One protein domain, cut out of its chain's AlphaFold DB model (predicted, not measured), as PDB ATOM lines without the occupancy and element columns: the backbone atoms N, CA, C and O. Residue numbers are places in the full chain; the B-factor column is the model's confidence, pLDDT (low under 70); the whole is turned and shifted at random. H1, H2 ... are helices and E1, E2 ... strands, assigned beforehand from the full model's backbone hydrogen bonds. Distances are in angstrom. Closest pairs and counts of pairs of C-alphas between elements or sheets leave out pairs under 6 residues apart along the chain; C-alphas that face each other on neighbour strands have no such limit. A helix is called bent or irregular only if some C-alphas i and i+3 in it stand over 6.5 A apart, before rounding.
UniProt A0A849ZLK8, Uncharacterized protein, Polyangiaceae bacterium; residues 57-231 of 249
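What this domain is: This is residues 57 to 231 of the 249 residues of an uncharacterized protein of Polyangiaceae bacterium (UniProt A0A849ZLK8). A small closed barrel of five strands, E1, E2, E3, E7 and E4, has H1 packed on its outside, H2 beside H1, and a small hairpin of strands, E5 and E6, next to the start of E7. H4 and H5 lie off the barrel towards the end of the long axis away from H1 and H2, and H3 lies apart from them among long loops. The printed part has 175 residues, with five named helices and seven named strands in the order H1 H2 E1 H3 E2 E3 H4 H5 E4 E5 E6 E7. The barrel is mixed, E5 and E6 are antiparallel, and the class is mixed, helices and strands. The whole is compact, with a radius of gyration of the C-alphas of 16.1 A and spans of 49 by 40 by 30 A.

Where its parts are: H1 is residues 59 to 67, 12.4 A long, from C-alpha 59 at (272.008, 284.497, 322.024). H2 is residues 72 to 75. E1, residues 78 to 89, is 24.2 A long and bends by 91 degrees at residue 86. H3 is residues 97 to 103, E2 129 to 132 and E3 142 to 145. H4, residues 151 to 163, is 18.6 A long; H5 is residues 167 to 172. E4, residues 194 to 202, is 21.4 A long and bends by 77 degrees at residue 199. E5 is residues 204 to 207 and E6 210 to 214. E7, residues 220 to 230, is 21.7 A long, bends by 95 degrees at residue 224 and ends with C-alpha 230 at (279.388, 290.194, 335.743).

How they stand to each other: In the barrel, E1 and E2 are antiparallel (N 85 to O 132, 2.8 A), as are E2 and E3, a hairpin, with N 144 and O 129 at 2.7 A. E3 and E7 are parallel, with N 223 and O 145 at 2.8 A. E7 and E4 are antiparallel, with N 220 and O 202 at 2.7 A, and so are E4 and E1, with N 82 and O 197 at 2.8 A. H1 is on the barrel, outside it, at a height of 8.9 A over the sheet; its C-alpha 59 is 5.8 A from that of Ala 132. H1 touches H2, the C-alphas of Met 66 and Arg 72 being closest at 4.4 A. H2 is only just on the barrel, with 5 pairs of C-alphas within 10 A. E4 runs on into E5 at 89 degrees; the hairpin E5 and E6 has N 205 and O 213 at 2.8 A, and the closest C-alphas of E5 and E7, Thr 204 and Ile 220, are 6.4 A apart. H4 and H5, not on the barrel, are close but not clearly touching, at a steep tilt of 48 degrees, opposite ways; their closest C-alphas, Met 161 and Gln 170, are 5.3 A apart. H3, not on the barrel, is irregular, with C-alphas 98 and 101 8.2 A apart. Each O i to N i+4 pair is within hydrogen-bond range in H1, H4 and H5; H3 has 1 of 3, with 2 of 4 O i to N i+3 pairs, and H2 is too short for such a pair.

The domain as a whole: The two C-alphas farthest apart, of Val 69 and Thr 165, are 52.6 A apart. The printed part has no cut. The links H3 to E2, 25 residues, and H5 to E4, 21 residues, are long. Mean pLDDT of the printed part is 87.4; residues 165 to 172 and 208 to 210 are under 70.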
ATOM      1  N   PHE A  57     278.499 287.836 319.657       95.50
ATOM      2  CA  PHE A  57     277.098 287.594 319.333       95.50
ATOM      3  C   PHE A  57     276.242 287.516 320.595       95.50
ATOM      4  O   PHE A  57     276.653 286.936 321.596       95.50
ATOM      5  N   THR A  58     275.030 288.053 320.519       95.38
ATOM      6  CA  THR A  58     273.967 287.750 321.485       95.38
ATOM      7  C   THR A  58     273.410 286.352 321.220       95.38
ATOM      8  O   THR A  58     273.605 285.783 320.137       95.38
ATOM      9  N   VAL A  59     272.672 285.796 322.179       94.31
ATOM     10  CA  VAL A  59     272.008 284.497 322.024       94.31
ATOM     11  C   VAL A  59     270.988 284.553 320.886       94.31
ATOM     12  O   VAL A  59     271.019 283.710 319.988       94.31
ATOM     13  N   ALA A  60     270.139 285.580 320.840       92.94
ATOM     14  CA  ALA A  60     269.200 285.769 319.739       92.94
ATOM     15  C   ALA A  60     269.904 285.937 318.386       92.94
ATOM     16  O   ALA A  60     269.474 285.356 317.386       92.94
ATOM     17  N   GLY A  61     271.001 286.700 318.352       93.06
ATOM     18  CA  GLY A  61     271.756 286.983 317.137       93.06
ATOM     19  C   GLY A  61     272.392 285.741 316.527       93.06
ATOM     20  O   GLY A  61     272.251 285.509 315.325       93.06
ATOM     21  N   ILE A  62     273.046 284.909 317.343       95.06
ATOM     22  CA  ILE A  62     273.666 283.692 316.817       95.06
ATOM     23  C   ILE A  62     272.633 282.638 316.423       95.06
ATOM     24  O   ILE A  62     272.810 281.950 315.421       95.06
ATOM     25  N   VAL A  63     271.530 282.519 317.170       93.81
ATOM     26  CA  VAL A  63     270.457 281.570 316.846       93.81
ATOM     27  C   VAL A  63     269.781 281.969 315.538       93.81
ATOM     28  O   VAL A  63     269.463 281.100 314.723       93.81
ATOM     29  N   HIS A  64     269.593 283.270 315.313       93.00
ATOM     30  CA  HIS A  64     269.109 283.790 314.042       93.00
ATOM     31  C   HIS A  64     270.039 283.388 312.888       93.00
ATOM     32  O   HIS A  64     269.585 282.783 311.916       93.00
ATOM     33  N   ASP A  65     271.340 283.652 313.011       94.06
ATOM     34  CA  ASP A  65     272.303 283.344 311.949       94.06
ATOM     35  C   ASP A  65     272.448 281.843 311.706       94.06
ATOM     36  O   ASP A  65     272.526 281.410 310.561       94.06
ATOM     37  N   MET A  66     272.374 281.032 312.759       94.00
ATOM     38  CA  MET A  66     272.381 279.573 312.665       94.00
ATOM     39  C   MET A  66     271.212 279.033 311.831       94.00
ATOM     40  O   MET A  66     271.355 278.039 311.115       94.00
ATOM     41  N   ARG A  67     270.038 279.658 311.959       90.94
ATOM     42  CA  ARG A  67     268.816 279.267 311.245       90.94
ATOM     43  C   ARG A  67     268.722 279.900 309.857       90.94
ATOM     44  O   ARG A  67     267.969 279.404 309.024       90.94
ATOM     45  N   SER A  68     269.482 280.961 309.597       92.25
ATOM     46  CA  SER A  68     269.556 281.609 308.291       92.25
ATOM     47  C   SER A  68     270.361 280.764 307.310       92.25
ATOM     48  O   SER A  68     271.511 280.434 307.566       92.25
ATOM     49  N   VAL A  69     269.803 280.470 306.135       90.88
ATOM     50  CA  VAL A  69     270.533 279.764 305.062       90.88
ATOM     51  C   VAL A  69     271.778 280.543 304.626       90.88
ATOM     52  O   VAL A  69     272.793 279.941 304.285       90.88
ATOM     53  N   VAL A  70     271.709 281.875 304.675       92.69
ATOM     54  CA  VAL A  70     272.776 282.769 304.214       92.69
ATOM     55  C   VAL A  70     273.908 282.860 305.237       92.69
ATOM     56  O   VAL A  70     275.067 282.752 304.862       92.69
ATOM     57  N   HIS A  71     273.580 283.010 306.524       93.19
ATOM     58  CA  HIS A  71     274.583 283.248 307.574       93.19
ATOM     59  C   HIS A  71     275.024 281.983 308.312       93.19
ATOM     60  O   HIS A  71     276.052 281.993 308.984       93.19
ATOM     61  N   ARG A  72     274.302 280.864 308.179       92.00
ATOM     62  CA  ARG A  72     274.655 279.604 308.849       92.00
ATOM     63  C   ARG A  72     276.098 279.162 308.584       92.00
ATOM     64  O   ARG A  72     276.732 278.743 309.551       92.00
ATOM     65  N   PRO A  73     276.660 279.258 307.361       93.56
ATOM     66  CA  PRO A  73     278.061 278.898 307.115       93.56
ATOM     67  C   PRO A  73     279.084 279.767 307.868       93.56
ATOM     68  O   PRO A  73     280.223 279.340 308.058       93.56
ATOM     69  N   GLU A  74     278.692 280.971 308.298       91.00
ATOM     70  CA  GLU A  74     279.548 281.910 309.034       91.00
ATOM     71  C   GLU A  74     279.621 281.584 310.534       91.00
ATOM     72  O   GLU A  74     280.590 281.954 311.192       91.00
ATOM     73  N   VAL A  75     278.619 280.881 311.076       93.50
ATOM     74  CA  VAL A  75     278.526 280.570 312.514       93.50
ATOM     75  C   VAL A  75     278.648 279.078 312.826       93.50
ATOM     76  O   VAL A  75     279.164 278.712 313.876       93.50
ATOM     77  N   MET A  76     278.193 278.195 311.933       93.81
ATOM     78  CA  MET A  76     278.141 276.752 312.177       93.81
ATOM     79  C   MET A  76     279.522 276.104 312.042       93.81
ATOM     80  O   MET A  76     280.152 276.171 310.988       93.81
ATOM     81  N   GLY A  77     279.970 275.433 313.101       91.56
ATOM     82  CA  GLY A  77     281.296 274.820 313.193       91.56
ATOM     83  C   GLY A  77     282.436 275.839 313.228       91.56
ATOM     84  O   GLY A  77     283.589 275.468 313.016       91.56
ATOM     85  N   LYS A  78     282.124 277.124 313.439       94.69
ATOM     86  CA  LYS A  78     283.105 278.207 313.516       94.69
ATOM     87  C   LYS A  78     283.359 278.588 314.964       94.69
ATOM     88  O   LYS A  78     282.509 278.409 315.837       94.69
ATOM     89  N   GLN A  79     284.547 279.134 315.189       95.12
ATOM     90  CA  GLN A  79     284.892 279.759 316.451       95.12
ATOM     91  C   GLN A  79     284.193 281.118 316.527       95.12
ATOM     92  O   GLN A  79     284.339 281.957 315.638       95.12
ATOM     93  N   VAL A  80     283.404 281.316 317.574       95.88
ATOM     94  CA  VAL A  80     282.600 282.518 317.798       95.88
ATOM     95  C   VAL A  80     282.684 282.916 319.267       95.88
ATOM     96  O   VAL A  80     282.936 282.079 320.133       95.88
ATOM     97  N   SER A  81     282.433 284.191 319.552       96.56
ATOM     98  CA  SER A  81     282.235 284.682 320.915       96.56
ATOM     99  C   SER A  81     280.755 284.967 321.140       96.56
ATOM    100  O   SER A  81     280.137 285.664 320.336       96.56
ATOM    101  N   LEU A  82     280.200 284.446 322.231       95.56
ATOM    102  CA  LEU A  82     278.829 284.654 322.678       95.56
ATOM    103  C   LEU A  82     278.793 285.406 323.992       95.56
ATOM    104  O   LEU A  82     279.546 285.077 324.900       95.56
ATOM    105  N   ILE A  83     277.887 286.366 324.110       96.00
ATOM    106  CA  ILE A  83     277.605 287.076 325.353       96.00
ATOM    107  C   ILE A  83     276.216 286.697 325.861       96.00
ATOM    108  O   ILE A  83     275.261 286.643 325.089       96.00
ATOM    109  N   GLY A  84     276.103 286.428 327.159       94.69
ATOM    110  CA  GLY A  84     274.822 286.108 327.777       94.69
ATOM    111  C   GLY A  84     274.903 285.951 329.290       94.69
ATOM    112  O   GLY A  84     275.983 285.866 329.879       94.69
ATOM    113  N   TYR A  85     273.736 285.917 329.919       95.44
ATOM    114  CA  TYR A  85     273.557 285.611 331.330       95.44
ATOM    115  C   TYR A  85     273.418 284.112 331.531       95.44
ATOM    116  O   TYR A  85     272.664 283.459 330.813       95.44
ATOM    117  N   ILE A  86     274.107 283.569 332.530       95.00
ATOM    118  CA  ILE A  86     273.917 282.191 332.968       95.00
ATOM    119  C   ILE A  86     272.559 282.109 333.665       95.00
ATOM    120  O   ILE A  86     272.360 282.702 334.723       95.00
ATOM    121  N   VAL A  87     271.631 281.365 333.077       94.62
ATOM    122  CA  VAL A  87     270.242 281.243 333.560       94.62
ATOM    123  C   VAL A  87     269.934 279.869 334.143       94.62
ATOM    124  O   VAL A  87     269.010 279.715 334.939       94.62
ATOM    125  N   LYS A  88     270.727 278.858 333.779       94.19
ATOM    126  CA  LYS A  88     270.593 277.483 334.264       94.19
ATOM    127  C   LYS A  88     271.968 276.831 334.364       94.19
ATOM    128  O   LYS A  88     272.850 277.111 333.557       94.19
ATOM    129  N   THR A  89     272.130 275.924 335.317       92.81
ATOM    130  CA  THR A  89     273.284 275.024 335.434       92.81
ATOM    131  C   THR A  89     272.784 273.620 335.775       92.81
ATOM    132  O   THR A  89     271.695 273.474 336.328       92.81
ATOM    133  N   ASN A  90     273.560 272.585 335.447       92.81
ATOM    134  CA  ASN A  90     273.270 271.208 335.866       92.81
ATOM    135  C   ASN A  90     274.052 270.794 337.119       92.81
ATOM    136  O   ASN A  90     274.202 269.611 337.398       92.81
ATOM    137  N   LEU A  91     274.535 271.772 337.888       90.00
ATOM    138  CA  LEU A  91     275.235 271.575 339.161       90.00
ATOM    139  C   LEU A  91     274.250 271.412 340.336       90.00
ATOM    140  O   LEU A  91     274.601 271.636 341.487       90.00
ATOM    141  N   VAL A  92     272.998 271.062 340.041       89.44
ATOM    142  CA  VAL A  92     271.897 270.943 341.005       89.44
ATOM    143  C   VAL A  92     271.615 269.482 341.328       89.44
ATOM    144  O   VAL A  92     271.934 268.601 340.534       89.44
ATOM    145  N   ALA A  93     271.014 269.220 342.489       86.75
ATOM    146  CA  ALA A  93     270.696 267.861 342.917       86.75
ATOM    147  C   ALA A  93     269.621 267.236 342.020       86.75
ATOM    148  O   ALA A  93     268.650 267.904 341.650       86.75
ATOM    149  N   CYS A  94     269.785 265.954 341.705       86.19
ATOM    150  CA  CYS A  94     268.765 265.171 341.018       86.19
ATOM    151  C   CYS A  94     267.606 264.812 341.949       86.19
ATOM    152  O   CYS A  94     267.794 264.636 343.153       86.19
ATOM    153  N   LYS A  95     266.401 264.679 341.385       85.44
ATOM    154  CA  LYS A  95     265.271 264.061 342.094       85.44
ATOM    155  C   LYS A  95     265.408 262.544 342.073       85.44
ATOM    156  O   LYS A  95     265.108 261.893 343.068       85.44
ATOM    157  N   ASP A  96     265.871 262.012 340.946       82.94
ATOM    158  CA  ASP A  96     266.225 260.609 340.773       82.94
ATOM    159  C   ASP A  96     267.595 260.490 340.092       82.94
ATOM    160  O   ASP A  96     267.756 260.807 338.910       82.94
ATOM    161  N   ASP A  97     268.583 259.991 340.837       80.81
ATOM    162  CA  ASP A  97     269.958 259.807 340.362       80.81
ATOM    163  C   ASP A  97     270.040 258.908 339.116       80.81
ATOM    164  O   ASP A  97     270.930 259.087 338.284       80.81
ATOM    165  N   LYS A  98     269.092 257.979 338.926       82.38
ATOM    166  CA  LYS A  98     269.058 257.094 337.746       82.38
ATOM    167  C   LYS A  98     268.581 257.802 336.480       82.38
ATOM    168  O   LYS A  98     268.793 257.307 335.376       82.38
ATOM    169  N   ASN A  99     267.926 258.950 336.623       84.00
ATOM    170  CA  ASN A  99     267.410 259.750 335.517       84.00
ATOM    171  C   ASN A  99     268.185 261.065 335.334       84.00
ATOM    172  O   ASN A  99     267.717 261.957 334.625       84.00
ATOM    173  N   ALA A 100     269.398 261.168 335.884       84.38
ATOM    174  CA  ALA A 100     270.183 262.400 335.899       84.38
ATOM    175  C   ALA A 100     270.414 263.036 334.518       84.38
ATOM    176  O   ALA A 100     270.344 264.257 334.374       84.38
ATOM    177  N   LYS A 101     270.616 262.229 333.466       83.38
ATOM    178  CA  LYS A 101     270.705 262.732 332.081       83.38
ATOM    179  C   LYS A 101     269.423 263.405 331.593       83.38
ATOM    180  O   LYS A 101     269.505 264.381 330.858       83.38
ATOM    181  N   LYS A 102     268.255 262.877 331.971       84.44
ATOM    182  CA  LYS A 102     266.949 263.435 331.579       84.44
ATOM    183  C   LYS A 102     266.605 264.670 332.401       84.44
ATOM    184  O   LYS A 102     265.987 265.594 331.885       84.44
ATOM    185  N   GLU A 103     266.983 264.661 333.673       84.19
ATOM    186  CA  GLU A 103     266.734 265.761 334.603       84.19
ATOM    187  C   GLU A 103     267.763 266.896 334.482       84.19
ATOM    188  O   GLU A 103     267.522 267.986 334.995       84.19
ATOM    189  N   GLU A 104     268.869 266.671 333.764       87.75
ATOM    190  CA  GLU A 104     269.972 267.623 333.597       87.75
ATOM    191  C   GLU A 104     270.490 268.134 334.951       87.75
ATOM    192  O   GLU A 104     270.571 269.337 335.203       87.75
ATOM    193  N   CYS A 105     270.840 267.196 335.824       88.75
ATOM    194  CA  CYS A 105     271.282 267.435 337.196       88.75
ATOM    195  C   CYS A 105     272.543 266.617 337.516       88.75
ATOM    196  O   CYS A 105     272.935 265.729 336.754       88.75
ATOM    197  N   ALA A 106     273.183 266.919 338.641       89.81
ATOM    198  CA  ALA A 106     274.353 266.211 339.133       89.81
ATOM    199  C   ALA A 106     273.907 265.075 340.075       89.81
ATOM    200  O   ALA A 106     273.417 265.368 341.173       89.81
ATOM    201  N   PRO A 107     274.054 263.795 339.679       89.50
ATOM    202  CA  PRO A 107     273.675 262.682 340.537       89.50
ATOM    203  C   PRO A 107     274.682 262.512 341.670       89.50
ATOM    204  O   PRO A 107     275.882 262.731 341.480       89.50
ATOM    205  N   ALA A 108     274.225 262.039 342.830       86.69
ATOM    206  CA  ALA A 108     275.102 261.839 343.987       86.69
ATOM    207  C   ALA A 108     276.276 260.885 343.683       86.69
ATOM    208  O   ALA A 108     277.373 261.057 344.211       86.69
ATOM    209  N   CYS A 109     276.073 259.920 342.781       86.00
ATOM    210  CA  CYS A 109     277.103 258.970 342.359       86.00
ATOM    211  C   CYS A 109     278.278 259.594 341.587       86.00
ATOM    212  O   CYS A 109     279.333 258.973 341.556       86.00
ATOM    213  N   ALA A 110     278.115 260.785 340.996       87.44
ATOM    214  CA  ALA A 110     279.164 261.484 340.243       87.44
ATOM    215  C   ALA A 110     279.818 262.627 341.036       87.44
ATOM    216  O   ALA A 110     280.827 263.202 340.619       87.44
ATOM    217  N   VAL A 111     279.237 262.985 342.185       88.81
ATOM    218  CA  VAL A 111     279.750 264.036 343.066       88.81
ATOM    219  C   VAL A 111     280.654 263.399 344.117       88.81
ATOM    220  O   VAL A 111     280.254 263.106 345.243       88.81
ATOM    221  N   HIS A 112     281.905 263.168 343.740       84.88
ATOM    222  CA  HIS A 112     282.937 262.673 344.644       84.88
ATOM    223  C   HIS A 112     284.305 263.241 344.285       84.88
ATOM    224  O   HIS A 112     284.526 263.737 343.185       84.88
ATOM    225  N   LYS A 113     285.260 263.100 345.204       85.38
ATOM    226  CA  LYS A 113     286.661 263.433 344.952       85.38
ATOM    227  C   LYS A 113     287.206 262.689 343.730       85.38
ATOM    228  O   LYS A 113     286.895 261.509 343.529       85.38
ATOM    229  N   GLY A 114     288.043 263.354 342.943       79.12
ATOM    230  CA  GLY A 114     288.726 262.745 341.815       79.12
ATOM    231  C   GLY A 114     289.623 261.579 342.232       79.12
ATOM    232  O   GLY A 114     290.075 261.466 343.372       79.12
ATOM    233  N   GLY A 115     289.856 260.672 341.284       75.88
ATOM    234  CA  GLY A 115     290.594 259.423 341.512       75.88
ATOM    235  C   GLY A 115     289.709 258.252 341.951       75.88
ATOM    236  O   GLY A 115     290.132 257.105 341.838       75.88
ATOM    237  N   LYS A 116     288.465 258.515 342.371       80.25
ATOM    238  CA  LYS A 116     287.398 257.509 342.375       80.25
ATOM    239  C   LYS A 116     286.738 257.526 341.000       80.25
ATOM    240  O   LYS A 116     286.472 258.603 340.476       80.25
ATOM    241  N   GLY A 117     286.565 256.357 340.391       77.81
ATOM    242  CA  GLY A 117     285.781 256.238 339.166       77.81
ATOM    243  C   GLY A 117     284.300 256.196 339.506       77.81
ATOM    244  O   GLY A 117     283.919 255.526 340.470       77.81
ATOM    245  N   ASP A 118     283.492 256.888 338.712       81.44
ATOM    246  CA  ASP A 118     282.039 256.823 338.796       81.44
ATOM    247  C   ASP A 118     281.596 255.346 338.655       81.44
ATOM    248  O   ASP A 118     282.164 254.603 337.840       81.44
ATOM    249  N   PRO A 119     280.608 254.874 339.439       83.06
ATOM    250  CA  PRO A 119     280.065 253.527 339.281       83.06
ATOM    251  C   PRO A 119     279.579 253.278 337.848       83.06
ATOM    252  O   PRO A 119     279.071 254.188 337.203       83.06
ATOM    253  N   VAL A 120     279.646 252.032 337.364       80.44
ATOM    254  CA  VAL A 120     279.237 251.683 335.984       80.44
ATOM    255  C   VAL A 120     277.772 252.042 335.699       80.44
ATOM    256  O   VAL A 120     277.424 252.391 334.577       80.44
ATOM    257  N   GLU A 121     276.919 251.994 336.723       82.12
ATOM    258  CA  GLU A 121     275.496 252.351 336.631       82.12
ATOM    259  C   GLU A 121     275.234 253.865 336.753       82.12
ATOM    260  O   GLU A 121     274.094 254.311 336.631       82.12
ATOM    261  N   CYS A 122     276.267 254.670 337.017       82.50
ATOM    262  CA  CYS A 122     276.143 256.111 337.187       82.50
ATOM    263  C   CYS A 122     276.106 256.808 335.825       82.50
ATOM    264  O   CYS A 122     277.127 257.106 335.206       82.50
ATOM    265  N   GLU A 123     274.901 257.105 335.353       85.44
ATOM    266  CA  GLU A 123     274.700 257.860 334.124       85.44
ATOM    267  C   GLU A 123     274.649 259.370 334.386       85.44
ATOM    268  O   GLU A 123     273.590 259.996 334.347       85.44
ATOM    269  N   ALA A 124     275.812 259.978 334.614       86.81
ATOM    270  CA  ALA A 124     275.910 261.421 334.793       86.81
ATOM    271  C   ALA A 124     275.876 262.181 333.448       86.81
ATOM    272  O   ALA A 124     276.495 261.748 332.468       86.81
ATOM    273  N   PRO A 125     275.171 263.326 333.358       89.75
ATOM    274  CA  PRO A 125     275.302 264.221 332.217       89.75
ATOM    275  C   PRO A 125     276.661 264.933 332.222       89.75
ATOM    276  O   PRO A 125     277.323 265.065 333.246       89.75
ATOM    277  N   VAL A 126     277.062 265.462 331.067       91.00
ATOM    278  CA  VAL A 126     278.247 266.328 330.982       91.00
ATOM    279  C   VAL A 126     277.956 267.647 331.703       91.00
ATOM    280  O   VAL A 126     276.894 268.230 331.453       91.00
ATOM    281  N   PRO A 127     278.870 268.176 332.536       92.69
ATOM    282  CA  PRO A 127     278.706 269.494 333.138       92.69
ATOM    283  C   PRO A 127     278.391 270.572 332.094       92.69
ATOM    284  O   PRO A 127     279.118 270.766 331.120       92.69
ATOM    285  N   THR A 128     277.269 271.258 332.287       94.19
ATOM    286  CA  THR A 128     276.675 272.188 331.325       94.19
ATOM    287  C   THR A 128     276.040 273.349 332.077       94.19
ATOM    288  O   THR A 128     275.380 273.176 333.104       94.19
ATOM    289  N   PHE A 129     276.221 274.552 331.547       95.19
ATOM    290  CA  PHE A 129     275.434 275.715 331.938       95.19
ATOM    291  C   PHE A 129     274.790 276.325 330.701       95.19
ATOM    292  O   PHE A 129     275.258 276.106 329.589       95.19
ATOM    293  N   TRP A 130     273.704 277.065 330.872       95.81
ATOM    294  CA  TRP A 130     272.966 277.652 329.763       95.81
ATOM    295  C   TRP A 130     273.012 279.162 329.857       95.81
ATOM    296  O   TRP A 130     272.795 279.723 330.934       95.81
ATOM    297  N   ILE A 131     273.266 279.796 328.713       96.31
ATOM    298  CA  ILE A 131     273.270 281.249 328.582       96.31
ATOM    299  C   ILE A 131     272.059 281.742 327.794       96.31
ATOM    300  O   ILE A 131     271.628 281.091 326.838       96.31
ATOM    301  N   ALA A 132     271.536 282.899 328.186       95.88
ATOM    302  CA  ALA A 132     270.454 283.609 327.514       95.88
ATOM    303  C   ALA A 132     270.736 285.120 327.457       95.88
ATOM    304  O   ALA A 132     271.636 285.614 328.135       95.88
ATOM    305  N   ASP A 133     269.970 285.869 326.661       93.00
ATOM    306  CA  ASP A 133     270.154 287.325 326.543       93.00
ATOM    307  C   ASP A 133     269.733 288.095 327.807       93.00
ATOM    308  O   ASP A 133     270.252 289.181 328.066       93.00
ATOM    309  N   THR A 134     268.828 287.538 328.618       91.06
ATOM    310  CA  THR A 134     268.348 288.130 329.880       91.06
ATOM    311  C   THR A 134     268.405 287.117 331.024       91.06
ATOM    312  O   THR A 134     268.512 285.914 330.786       91.06
ATOM    313  N   LYS A 135     268.339 287.586 332.279       90.38
ATOM    314  CA  LYS A 135     268.422 286.730 333.480       90.38
ATOM    315  C   LYS A 135     267.156 285.890 333.691       90.38
ATOM    316  O   LYS A 135     267.202 284.847 334.335       90.38
ATOM    317  N   GLU A 136     266.027 286.348 333.158       88.88
ATOM    318  CA  GLU A 136     264.706 285.746 333.343       88.88
ATOM    319  C   GLU A 136     264.349 284.736 332.242       88.88
ATOM    320  O   GLU A 136     263.372 283.997 332.382       88.88
ATOM    321  N   GLU A 137     265.115 284.701 331.149       89.31
ATOM    322  CA  GLU A 137     264.864 283.819 330.011       89.31
ATOM    323  C   GLU A 137     265.147 282.353 330.374       89.31
ATOM    324  O   GLU A 137     266.211 281.999 330.876       89.31
ATOM    325  N   LYS A 138     264.173 281.480 330.101       86.19
ATOM    326  CA  LYS A 138     264.210 280.047 330.460       86.19
ATOM    327  C   LYS A 138     263.971 279.117 329.274       86.19
ATOM    328  O   LYS A 138     263.928 277.900 329.434       86.19
ATOM    329  N   THR A 139     263.760 279.674 328.088       87.12
ATOM    330  CA  THR A 139     263.321 278.954 326.891       87.12
ATOM    331  C   THR A 139     264.305 279.099 325.739       87.12
ATOM    332  O   THR A 139     264.610 278.105 325.076       87.12
ATOM    333  N   ALA A 140     264.802 280.309 325.487       89.69
ATOM    334  CA  ALA A 140     265.769 280.616 324.442       89.69
ATOM    335  C   ALA A 140     267.176 280.650 325.040       89.69
ATOM    336  O   ALA A 140     267.722 281.710 325.330       89.69
ATOM    337  N   MET A 141     267.740 279.462 325.258       94.56
ATOM    338  CA  MET A 141     269.027 279.314 325.928       94.56
ATOM    339  C   MET A 141     269.969 278.424 325.123       94.56
ATOM    340  O   MET A 141     269.546 277.421 324.539       94.56
ATOM    341  N   ILE A 142     271.254 278.763 325.144       96.00
ATOM    342  CA  ILE A 142     272.310 277.986 324.499       96.00
ATOM    343  C   ILE A 142     273.062 277.200 325.576       96.00
ATOM    344  O   ILE A 142     273.606 277.825 326.492       96.00
ATOM    345  N   PRO A 143     273.112 275.858 325.500       95.88
ATOM    346  CA  PRO A 143     273.988 275.063 326.345       95.88
ATOM    347  C   PRO A 143     275.456 275.354 326.020       95.88
ATOM    348  O   PRO A 143     275.894 275.328 324.866       95.88
ATOM    349  N   VAL A 144     276.213 275.594 327.080       95.62
ATOM    350  CA  VAL A 144     277.649 275.813 327.085       95.62
ATOM    351  C   VAL A 144     278.307 274.580 327.692       95.62
ATOM    352  O   VAL A 144     278.126 274.271 328.873       95.62
ATOM    353  N   MET A 145     279.047 273.855 326.860       94.56
ATOM    354  CA  MET A 145     279.618 272.546 327.179       94.56
ATOM    355  C   MET A 145     281.135 272.554 327.005       94.56
ATOM    356  O   MET A 145     281.696 273.449 326.378       94.56
ATOM    357  N   GLY A 146     281.821 271.541 327.532       90.50
ATOM    358  CA  GLY A 146     283.266 271.411 327.323       90.50
ATOM    359  C   GLY A 146     284.130 272.235 328.279       90.50
ATOM    360  O   GLY A 146     285.300 272.423 327.981       90.50
ATOM    361  N   TRP A 147     283.579 272.724 329.396       91.50
ATOM    362  CA  TRP A 147     284.316 273.476 330.427       91.50
ATOM    363  C   TRP A 147     284.778 272.613 331.617       91.50
ATOM    364  O   TRP A 147     285.614 273.051 332.400       91.50
ATOM    365  N   SER A 148     284.241 271.394 331.751       90.75
ATOM    366  CA  SER A 148     284.697 270.346 332.675       90.75
ATOM    367  C   SER A 148     284.295 268.974 332.130       90.75
ATOM    368  O   SER A 148     283.192 268.833 331.594       90.75
ATOM    369  N   SER A 149     285.161 267.969 332.268       88.19
ATOM    370  CA  SER A 149     284.930 266.597 331.794       88.19
ATOM    371  C   SER A 149     283.909 265.827 332.623       88.19
ATOM    372  O   SER A 149     283.171 265.018 332.062       88.19
ATOM    373  N   ASN A 150     283.841 266.071 333.935       88.88
ATOM    374  CA  ASN A 150     282.895 265.427 334.848       88.88
ATOM    375  C   ASN A 150     282.670 266.253 336.133       88.88
ATOM    376  O   ASN A 150     283.288 267.304 336.338       88.88
ATOM    377  N   PHE A 151     281.763 265.788 336.998       90.06
ATOM    378  CA  PHE A 151     281.458 266.444 338.276       90.06
ATOM    379  C   PHE A 151     282.546 266.233 339.336       90.06
ATOM    380  O   PHE A 151     282.771 267.127 340.150       90.06
ATOM    381  N   ALA A 152     283.288 265.124 339.291       88.38
ATOM    382  CA  ALA A 152     284.387 264.873 340.219       88.38
ATOM    383  C   ALA A 152     285.523 265.907 340.098       88.38
ATOM    384  O   ALA A 152     286.093 266.331 341.102       88.38
ATOM    385  N   ARG A 153     285.816 266.394 338.884       88.75
ATOM    386  CA  ARG A 153     286.784 267.488 338.686       88.75
ATOM    387  C   ARG A 153     286.291 268.812 339.239       88.75
ATOM    388  O   ARG A 153     287.077 269.574 339.788       88.75
ATOM    389  N   ILE A 154     284.988 269.058 339.159       88.56
ATOM    390  CA  ILE A 154     284.373 270.239 339.769       88.56
ATOM    391  C   ILE A 154     284.449 270.135 341.297       88.56
ATOM    392  O   ILE A 154     284.705 271.135 341.959       88.56
ATOM    393  N   TYR A 155     284.285 268.933 341.858       87.81
ATOM    394  CA  TYR A 155     284.425 268.685 343.292       87.81
ATOM    395  C   TYR A 155     285.843 268.994 343.783       87.81
ATOM    396  O   TYR A 155     286.008 269.789 344.710       87.81
ATOM    397  N   ASP A 156     286.862 268.423 343.128       87.38
ATOM    398  CA  ASP A 156     288.269 268.715 343.431       87.38
ATOM    399  C   ASP A 156     288.539 270.219 343.331       87.38
ATOM    400  O   ASP A 156     289.178 270.808 344.206       87.38
ATOM    401  N   ALA A 157     287.967 270.856 342.306       85.25
ATOM    402  CA  ALA A 157     288.125 272.276 342.092       85.25
ATOM    403  C   ALA A 157     287.548 273.122 343.228       85.25
ATOM    404  O   ALA A 157     288.184 274.071 343.691       85.25
ATOM    405  N   ILE A 158     286.352 272.769 343.704       85.25
ATOM    406  CA  ILE A 158     285.724 273.420 344.855       85.25
ATOM    407  C   ILE A 158     286.589 273.249 346.103       85.25
ATOM    408  O   ILE A 158     286.863 274.248 346.768       85.25
ATOM    409  N   GLU A 159     287.073 272.039 346.397       85.50
ATOM    410  CA  GLU A 159     287.935 271.816 347.564       85.50
ATOM    411  C   GLU A 159     289.222 272.652 347.515       85.50
ATOM    412  O   GLU A 159     289.643 273.207 348.531       85.50
ATOM    413  N   GLU A 160     289.885 272.723 346.362       81.94
ATOM    414  CA  GLU A 160     291.122 273.495 346.199       81.94
ATOM    415  C   GLU A 160     290.879 275.000 346.326       81.94
ATOM    416  O   GLU A 160     291.619 275.692 347.033       81.94
ATOM    417  N   MET A 161     289.794 275.505 345.733       80.12
ATOM    418  CA  MET A 161     289.381 276.896 345.909       80.12
ATOM    419  C   MET A 161     289.019 277.209 347.369       80.12
ATOM    420  O   MET A 161     289.303 278.302 347.853       80.12
ATOM    421  N   GLU A 162     288.411 276.288 348.114       78.00
ATOM    422  CA  GLU A 162     288.084 276.511 349.529       78.00
ATOM    423  C   GLU A 162     289.317 276.502 350.440       78.00
ATOM    424  O   GLU A 162     289.380 277.290 351.389       78.00
ATOM    425  N   LYS A 163     290.320 275.668 350.127       78.12
ATOM    426  CA  LYS A 163     291.608 275.624 350.842       78.12
ATOM    427  C   LYS A 163     292.420 276.906 350.674       78.12
ATOM    428  O   LYS A 163     293.231 277.231 351.544       78.12
ATOM    429  N   ALA A 164     292.226 277.642 349.580       70.19
ATOM    430  CA  ALA A 164     292.920 278.904 349.377       70.19
ATOM    431  C   ALA A 164     292.540 279.926 350.467       70.19
ATOM    432  O   ALA A 164     291.370 280.223 350.744       70.19
ATOM    433  N   THR A 165     293.586 280.450 351.104       60.28
ATOM    434  CA  THR A 165     293.520 281.236 352.340       60.28
ATOM    435  C   THR A 165     292.774 282.555 352.136       60.28
ATOM    436  O   THR A 165     291.911 282.890 352.944       60.28
ATOM    437  N   ASN A 166     293.017 283.233 351.006       61.38
ATOM    438  CA  ASN A 166     292.464 284.552 350.673       61.38
ATOM    439  C   ASN A 166     291.817 284.564 349.275       61.38
ATOM    440  O   ASN A 166     292.208 283.783 348.411       61.38
ATOM    441  N   LEU A 167     290.883 285.494 349.037       62.00
ATOM    442  CA  LEU A 167     290.151 285.674 347.768       62.00
ATOM    443  C   LEU A 167     291.053 285.857 346.538       62.00
ATOM    444  O   LEU A 167     290.725 285.361 345.467       62.00
ATOM    445  N   GLU A 168     292.187 286.544 346.679       61.97
ATOM    446  CA  GLU A 168     293.135 286.744 345.571       61.97
ATOM    447  C   GLU A 168     293.749 285.416 345.127       61.97
ATOM    448  O   GLU A 168     293.686 285.060 343.954       61.97
ATOM    449  N   LYS A 169     294.198 284.604 346.091       62.09
ATOM    450  CA  LYS A 169     294.676 283.246 345.815       62.09
ATOM    451  C   LYS A 169     293.560 282.353 345.291       62.09
ATOM    452  O   LYS A 169     293.815 281.533 344.424       62.09
ATOM    453  N   GLN A 170     292.327 282.531 345.772       62.38
ATOM    454  CA  GLN A 170     291.174 281.805 345.238       62.38
ATOM    455  C   GLN A 170     290.963 282.091 343.758       62.38
ATOM    456  O   GLN A 170     290.679 281.148 343.040       62.38
ATOM    457  N   LYS A 171     291.129 283.338 343.301       66.62
ATOM    458  CA  LYS A 171     290.991 283.730 341.888       66.62
ATOM    459  C   LYS A 171     292.169 283.284 341.015       66.62
ATOM    460  O   LYS A 171     291.992 283.077 339.820       66.62
ATOM    461  N   GLU A 172     293.353 283.123 341.600       66.38
ATOM    462  CA  GLU A 172     294.561 282.662 340.899       66.38
ATOM    463  C   GLU A 172     294.675 281.139 340.788       66.38
ATOM    464  O   GLU A 172     295.491 280.644 340.006       66.38
ATOM    465  N   VAL A 173     293.870 280.387 341.546       70.75
ATOM    466  CA  VAL A 173     293.858 278.924 341.485       70.75
ATOM    467  C   VAL A 173     293.419 278.488 340.082       70.75
ATOM    468  O   VAL A 173     292.253 278.616 339.698       70.75
ATOM    469  N   LYS A 174     294.394 277.991 339.315       76.00
ATOM    470  CA  LYS A 174     294.207 277.358 338.011       76.00
ATOM    471  C   LYS A 174     294.148 275.861 338.221       76.00
ATOM    472  O   LYS A 174     295.132 275.255 338.634       76.00
ATOM    473  N   ILE A 175     292.992 275.292 337.929       79.75
ATOM    474  CA  ILE A 175     292.747 273.862 338.064       79.75
ATOM    475  C   ILE A 175     292.562 273.339 336.662       79.75
ATOM    476  O   ILE A 175     291.725 273.844 335.916       79.75
ATOM    477  N   GLU A 176     293.385 272.378 336.286       82.75
ATOM    478  CA  GLU A 176     293.325 271.777 334.968       82.75
ATOM    479  C   GLU A 176     292.493 270.504 335.022       82.75
ATOM    480  O   GLU A 176     292.586 269.700 335.950       82.75
ATOM    481  N   ASP A 177     291.672 270.318 334.001       82.69
ATOM    482  CA  ASP A 177     291.035 269.056 333.709       82.69
ATOM    483  C   ASP A 177     292.051 268.162 332.984       82.69
ATOM    484  O   ASP A 177     292.362 268.426 331.822       82.69
ATOM    485  N   PRO A 178     292.565 267.091 333.608       80.62
ATOM    486  CA  PRO A 178     293.571 266.241 332.979       80.62
ATOM    487  C   PRO A 178     293.000 265.383 331.841       80.62
ATOM    488  O   PRO A 178     293.757 264.902 331.004       80.62
ATOM    489  N   VAL A 179     291.681 265.167 331.798       83.81
ATOM    490  CA  VAL A 179     291.027 264.357 330.759       83.81
ATOM    491  C   VAL A 179     290.939 265.153 329.465       83.81
ATOM    492  O   VAL A 179     291.119 264.606 328.378       83.81
ATOM    493  N   TRP A 180     290.645 266.446 329.574       84.38
ATOM    494  CA  TRP A 180     290.411 267.324 328.429       84.38
ATOM    495  C   TRP A 180     291.493 268.385 328.205       84.38
ATOM    496  O   TRP A 180     291.427 269.083 327.195       84.38
ATOM    497  N   GLY A 181     292.473 268.502 329.102       82.94
ATOM    498  CA  GLY A 181     293.578 269.459 329.020       82.94
ATOM    499  C   GLY A 181     293.130 270.921 329.078       82.94
ATOM    500  O   GLY A 181     293.750 271.773 328.448       82.94
ATOM    501  N   ILE A 182     292.019 271.211 329.760       85.50
ATOM    502  CA  ILE A 182     291.420 272.554 329.827       85.50
ATOM    503  C   ILE A 182     291.514 273.118 331.240       85.50
ATOM    504  O   ILE A 182     291.364 272.389 332.213       85.50
ATOM    505  N   THR A 183     291.703 274.427 331.376       86.81
ATOM    506  CA  THR A 183     291.603 275.089 332.682       86.81
ATOM    507  C   THR A 183     290.134 275.296 333.045       86.81
ATOM    508  O   THR A 183     289.372 275.859 332.255       86.81
ATOM    509  N   LEU A 184     289.737 274.869 334.243       86.50
ATOM    510  CA  LEU A 184     288.390 275.091 334.750       86.50
ATOM    511  C   LEU A 184     288.153 276.594 334.977       86.50
ATOM    512  O   LEU A 184     289.036 277.296 335.481       86.50
ATOM    513  N   PRO A 185     286.956 277.102 334.639       85.56
ATOM    514  CA  PRO A 185     286.588 278.481 334.920       85.56
ATOM    515  C   PRO A 185     286.595 278.767 336.422       85.56
ATOM    516  O   PRO A 185     286.093 277.982 337.229       85.56
ATOM    517  N   ASN A 186     287.122 279.936 336.777       82.38
ATOM    518  CA  ASN A 186     287.146 280.438 338.141       82.38
ATOM    519  C   ASN A 186     286.683 281.910 338.157       82.38
ATOM    520  O   ASN A 186     287.345 282.746 337.539       82.38
ATOM    521  N   PRO A 187     285.550 282.249 338.802       83.75
ATOM    522  CA  PRO A 187     284.646 281.361 339.540       83.75
ATOM    523  C   PRO A 187     283.960 280.319 338.642       83.75
ATOM    524  O   PRO A 187     283.973 280.428 337.417       83.75
ATOM    525  N   LEU A 188     283.360 279.299 339.262       88.19
ATOM    526  CA  LEU A 188     282.573 278.300 338.538       88.19
ATOM    527  C   LEU A 188     281.271 278.913 337.984       88.19
ATOM    528  O   LEU A 188     280.707 279.805 338.624       88.19
ATOM    529  N   PRO A 189     280.754 278.409 336.845       89.81
ATOM    530  CA  PRO A 189     279.497 278.849 336.254       89.81
ATOM    531  C   PRO A 189     278.324 278.745 337.232       89.81
ATOM    532  O   PRO A 189     277.954 277.646 337.642       89.81
ATOM    533  N   ALA A 190     277.718 279.882 337.578       90.31
ATOM    534  CA  ALA A 190     276.550 279.965 338.451       90.31
ATOM    535  C   ALA A 190     275.509 280.937 337.890       90.31
ATOM    536  O   ALA A 190     275.837 281.853 337.130       90.31
ATOM    537  N   VAL A 191     274.248 280.715 338.264       91.50
ATOM    538  CA  VAL A 191     273.105 281.494 337.779       91.50
ATOM    539  C   VAL A 191     273.258 282.969 338.162       91.50
ATOM    540  O   VAL A 191     273.681 283.300 339.265       91.50
ATOM    541  N   GLY A 192     272.915 283.862 337.234       88.38
ATOM    542  CA  GLY A 192     272.937 285.313 337.416       88.38
ATOM    543  C   GLY A 192     274.227 286.005 336.968       88.38
ATOM    544  O   GLY A 192     274.213 287.227 336.818       88.38
ATOM    545  N   GLY A 193     275.308 285.259 336.707       90.38
ATOM    546  CA  GLY A 193     276.543 285.814 336.147       90.38
ATOM    547  C   GLY A 193     276.428 286.113 334.650       90.38
ATOM    548  O   GLY A 193     275.780 285.366 333.916       90.38
ATOM    549  N   LYS A 194     277.066 287.192 334.180       93.12
ATOM    550  CA  LYS A 194     277.170 287.533 332.750       93.12
ATOM    551  C   LYS A 194     278.533 287.104 332.234       93.12
ATOM    552  O   LYS A 194     279.560 287.505 332.782       93.12
ATOM    553  N   VAL A 195     278.546 286.329 331.157       94.44
ATOM    554  CA  VAL A 195     279.770 285.773 330.578       94.44
ATOM    555  C   VAL A 195     279.874 286.079 329.094       94.44
ATOM    556  O   VAL A 195     278.872 286.137 328.381       94.44
ATOM    557  N   LYS A 196     281.115 286.230 328.634       95.56
ATOM    558  CA  LYS A 196     281.498 286.126 327.233       95.56
ATOM    559  C   LYS A 196     282.220 284.792 327.035       95.56
ATOM    560  O   LYS A 196     283.312 284.577 327.554       95.56
ATOM    561  N   VAL A 197     281.591 283.881 326.307       95.56
ATOM    562  CA  VAL A 197     282.102 282.542 326.009       95.56
ATOM    563  C   VAL A 197     282.639 282.534 324.590       95.56
ATOM    564  O   VAL A 197     281.902 282.822 323.656       95.56
ATOM    565  N   THR A 198     283.905 282.184 324.413       95.75
ATOM    566  CA  THR A 198     284.495 281.961 323.091       95.75
ATOM    567  C   THR A 198     284.728 280.476 322.882       95.75
ATOM    568  O   THR A 198     285.223 279.788 323.782       95.75
ATOM    569  N   GLY A 199     284.365 279.985 321.703       94.44
ATOM    570  CA  GLY A 199     284.590 278.600 321.332       94.44
ATOM    571  C   GLY A 199     283.838 278.181 320.076       94.44
ATOM    572  O   GLY A 199     283.318 279.020 319.341       94.44
ATOM    573  N   SER A 200     283.798 276.877 319.815       95.31
ATOM    574  CA  SER A 200     283.177 276.327 318.606       95.31
ATOM    575  C   SER A 200     281.669 276.177 318.775       95.31
ATOM    576  O   SER A 200     281.209 275.495 319.694       95.31
ATOM    577  N   TYR A 201     280.895 276.800 317.888       95.75
ATOM    578  CA  TYR A 201     279.436 276.740 317.917       95.75
ATOM    579  C   TYR A 201     278.893 275.765 316.872       95.75
ATOM    580  O   TYR A 201     279.145 275.898 315.677       95.75
ATOM    581  N   SER A 202     278.140 274.761 317.315       93.88
ATOM    582  CA  SER A 202     277.619 273.675 316.476       93.88
ATOM    583  C   SER A 202     276.258 273.203 316.986       93.88
ATOM    584  O   SER A 202     275.868 273.496 318.105       93.88
ATOM    585  N   THR A 203     275.511 272.428 316.205       93.31
ATOM    586  CA  THR A 203     274.304 271.742 316.705       93.31
ATOM    587  C   THR A 203     274.617 270.496 317.525       93.31
ATOM    588  O   THR A 203     273.702 269.901 318.094       93.31
ATOM    589  N   THR A 204     275.878 270.068 317.545       92.06
ATOM    590  CA  THR A 204     276.331 268.836 318.190       92.06
ATOM    591  C   THR A 204     277.563 269.090 319.050       92.06
ATOM    592  O   THR A 204     278.429 269.889 318.699       92.06
ATOM    593  N   PHE A 205     277.651 268.372 320.163       89.69
ATOM    594  CA  PHE A 205     278.832 268.289 321.009       89.69
ATOM    595  C   PHE A 205     279.234 266.825 321.156       89.69
ATOM    596  O   PHE A 205     278.389 265.973 321.435       89.69
ATOM    597  N   ALA A 206     280.520 266.541 320.967       86.12
ATOM    598  CA  ALA A 206     281.102 265.221 321.153       86.12
ATOM    599  C   ALA A 206     282.553 265.361 321.636       86.12
ATOM    600  O   ALA A 206     283.354 266.063 321.018       86.12
ATOM    601  N   ARG A 207     282.897 264.678 322.730       81.62
ATOM    602  CA  ARG A 207     284.268 264.512 323.238       81.62
ATOM    603  C   ARG A 207     284.492 263.082 323.729       81.62
ATOM    604  O   ARG A 207     283.534 262.384 324.046       81.62
ATOM    605  N   ALA A 208     285.760 262.675 323.817       61.31
ATOM    606  CA  ALA A 208     286.213 261.294 324.053       61.31
ATOM    607  C   ALA A 208     285.715 260.626 325.356       61.31
ATOM    608  O   ALA A 208     285.847 259.418 325.502       61.31
ATOM    609  N   SER A 209     285.116 261.380 326.280       68.88
ATOM    610  CA  SER A 209     284.557 260.882 327.548       68.88
ATOM    611  C   SER A 209     283.075 261.227 327.735       68.88
ATOM    612  O   SER A 209     282.533 261.082 328.826       68.88
ATOM    613  N   SER A 210     282.413 261.720 326.687       69.94
ATOM    614  CA  SER A 210     281.030 262.189 326.744       69.94
ATOM    615  C   SER A 210     280.194 261.584 325.629       69.94
ATOM    616  O   SER A 210     280.655 261.458 324.495       69.94
ATOM    617  N   SER A 211     278.933 261.287 325.928       73.88
ATOM    618  CA  SER A 211     277.942 260.986 324.896       73.88
ATOM    619  C   SER A 211     277.731 262.185 323.966       73.88
ATOM    620  O   SER A 211     277.946 263.335 324.354       73.88
ATOM    621  N   ILE A 212     277.271 261.912 322.743       84.38
ATOM    622  CA  ILE A 212     276.910 262.961 321.787       84.38
ATOM    623  C   ILE A 212     275.689 263.710 322.324       84.38
ATOM    624  O   ILE A 212     274.659 263.099 322.607       84.38
ATOM    625  N   GLN A 213     275.805 265.029 322.436       87.06
ATOM    626  CA  GLN A 213     274.697 265.917 322.768       87.06
ATOM    627  C   GLN A 213     274.296 266.711 321.533       87.06
ATOM    628  O   GLN A 213     275.153 267.139 320.756       87.06
ATOM    629  N   THR A 214     272.994 266.908 321.335       91.00
ATOM    630  CA  THR A 214     272.472 267.597 320.151       91.00
ATOM    631  C   THR A 214     271.427 268.632 320.529       91.00
ATOM    632  O   THR A 214     270.464 268.317 321.222       91.00
ATOM    633  N   ASN A 215     271.571 269.850 320.009       91.56
ATOM    634  CA  ASN A 215     270.575 270.907 320.127       91.56
ATOM    635  C   ASN A 215     270.425 271.622 318.774       91.56
ATOM    636  O   ASN A 215     271.058 272.650 318.532       91.56
ATOM    637  N   PRO A 216     269.587 271.103 317.859       90.44
ATOM    638  CA  PRO A 216     269.384 271.723 316.550       90.44
ATOM    639  C   PRO A 216     268.615 273.050 316.629       90.44
ATOM    640  O   PRO A 216     268.649 273.838 315.685       90.44
ATOM    641  N   LYS A 217     267.905 273.310 317.737       91.31
ATOM    642  CA  LYS A 217     267.054 274.494 317.888       91.31
ATOM    643  C   LYS A 217     267.871 275.736 318.222       91.31
ATOM    644  O   LYS A 217     267.628 276.783 317.616       91.31
ATOM    645  N   TYR A 218     268.801 275.633 319.166       93.69
ATOM    646  CA  TYR A 218     269.585 276.770 319.663       93.69
ATOM    647  C   TYR A 218     271.095 276.589 319.518       93.69
ATOM    648  O   TYR A 218     271.827 277.500 319.866       93.69
ATOM    649  N   GLY A 219     271.565 275.446 319.020       94.00
ATOM    650  CA  GLY A 219     272.989 275.146 318.973       94.00
ATOM    651  C   GLY A 219     273.574 274.831 320.349       94.00
ATOM    652  O   GLY A 219     272.875 274.777 321.359       94.00
ATOM    653  N   ILE A 220     274.872 274.573 320.357       95.75
ATOM    654  CA  ILE A 220     275.723 274.260 321.498       95.75
ATOM    655  C   ILE A 220     277.037 274.997 321.257       95.75
ATOM    656  O   ILE A 220     277.597 274.913 320.163       95.75
ATOM    657  N   ILE A 221     277.546 275.698 322.268       95.62
ATOM    658  CA  ILE A 221     278.903 276.247 322.222       95.62
ATOM    659  C   ILE A 221     279.835 275.377 323.065       95.62
ATOM    660  O   ILE A 221     279.587 275.116 324.243       95.62
ATOM    661  N   THR A 222     280.907 274.907 322.434       94.56
ATOM    662  CA  THR A 222     281.999 274.191 323.092       94.56
ATOM    663  C   THR A 222     283.026 275.203 323.554       94.56
ATOM    664  O   THR A 222     283.584 275.912 322.724       94.56
ATOM    665  N   VAL A 223     283.271 275.270 324.856       92.75
ATOM    666  CA  VAL A 223     284.128 276.286 325.466       92.75
ATOM    667  C   VAL A 223     285.592 276.100 325.087       92.75
ATOM    668  O   VAL A 223     286.146 275.009 325.198       92.75
ATOM    669  N   GLU A 224     286.225 277.214 324.735       91.00
ATOM    670  CA  GLU A 224     287.682 277.366 324.709       91.00
ATOM    671  C   GLU A 224     288.139 278.439 325.704       91.00
ATOM    672  O   GLU A 224     289.161 278.280 326.365       91.00
ATOM    673  N   LYS A 225     287.362 279.523 325.850       90.69
ATOM    674  CA  LYS A 225     287.642 280.614 326.790       90.69
ATOM    675  C   LYS A 225     286.350 281.166 327.391       90.69
ATOM    676  O   LYS A 225     285.372 281.364 326.674       90.69
ATOM    677  N   ILE A 226     286.363 281.462 328.690       91.81
ATOM    678  CA  ILE A 226     285.273 282.153 329.395       91.81
ATOM    679  C   ILE A 226     285.829 283.441 329.996       91.81
ATOM    680  O   ILE A 226     286.827 283.419 330.714       91.81
ATOM    681  N   GLU A 227     285.172 284.556 329.706       91.56
ATOM    682  CA  GLU A 227     285.442 285.865 330.292       91.56
ATOM    683  C   GLU A 227     284.222 286.304 331.106       91.56
ATOM    684  O   GLU A 227     283.093 286.300 330.613       91.56
ATOM    685  N   TRP A 228     284.439 286.671 332.366       89.31
ATOM    686  CA  TRP A 228     283.381 287.126 333.262       89.31
ATOM    687  C   TRP A 228     283.174 288.632 333.110       89.31
ATOM    688  O   TRP A 228     284.093 289.411 333.354       89.31
ATOM    689  N   LEU A 229     281.970 289.037 332.706       88.75
ATOM    690  CA  LEU A 229     281.571 290.446 332.605       88.75
ATOM    691  C   LEU A 229     280.846 290.906 333.873       88.75
ATOM    692  O   LEU A 229     281.083 292.005 334.362       88.75
ATOM    693  N   GLU A 230     279.995 290.039 334.421       88.25
ATOM    694  CA  GLU A 230     279.388 290.194 335.743       88.25
ATOM    695  C   GLU A 230     279.611 288.886 336.505       88.25
ATOM    696  O   GLU A 230     279.202 287.817 336.042       88.25
ATOM    697  N   GLU A 231     280.260 288.953 337.667       84.00
ATOM    698  CA  GLU A 231     280.374 287.785 338.540       84.00
ATOM    699  C   GLU A 231     278.984 287.345 339.025       84.00
ATOM    700  O   GLU A 231     278.116 288.192 339.266       84.00
TER     701      GLU A 231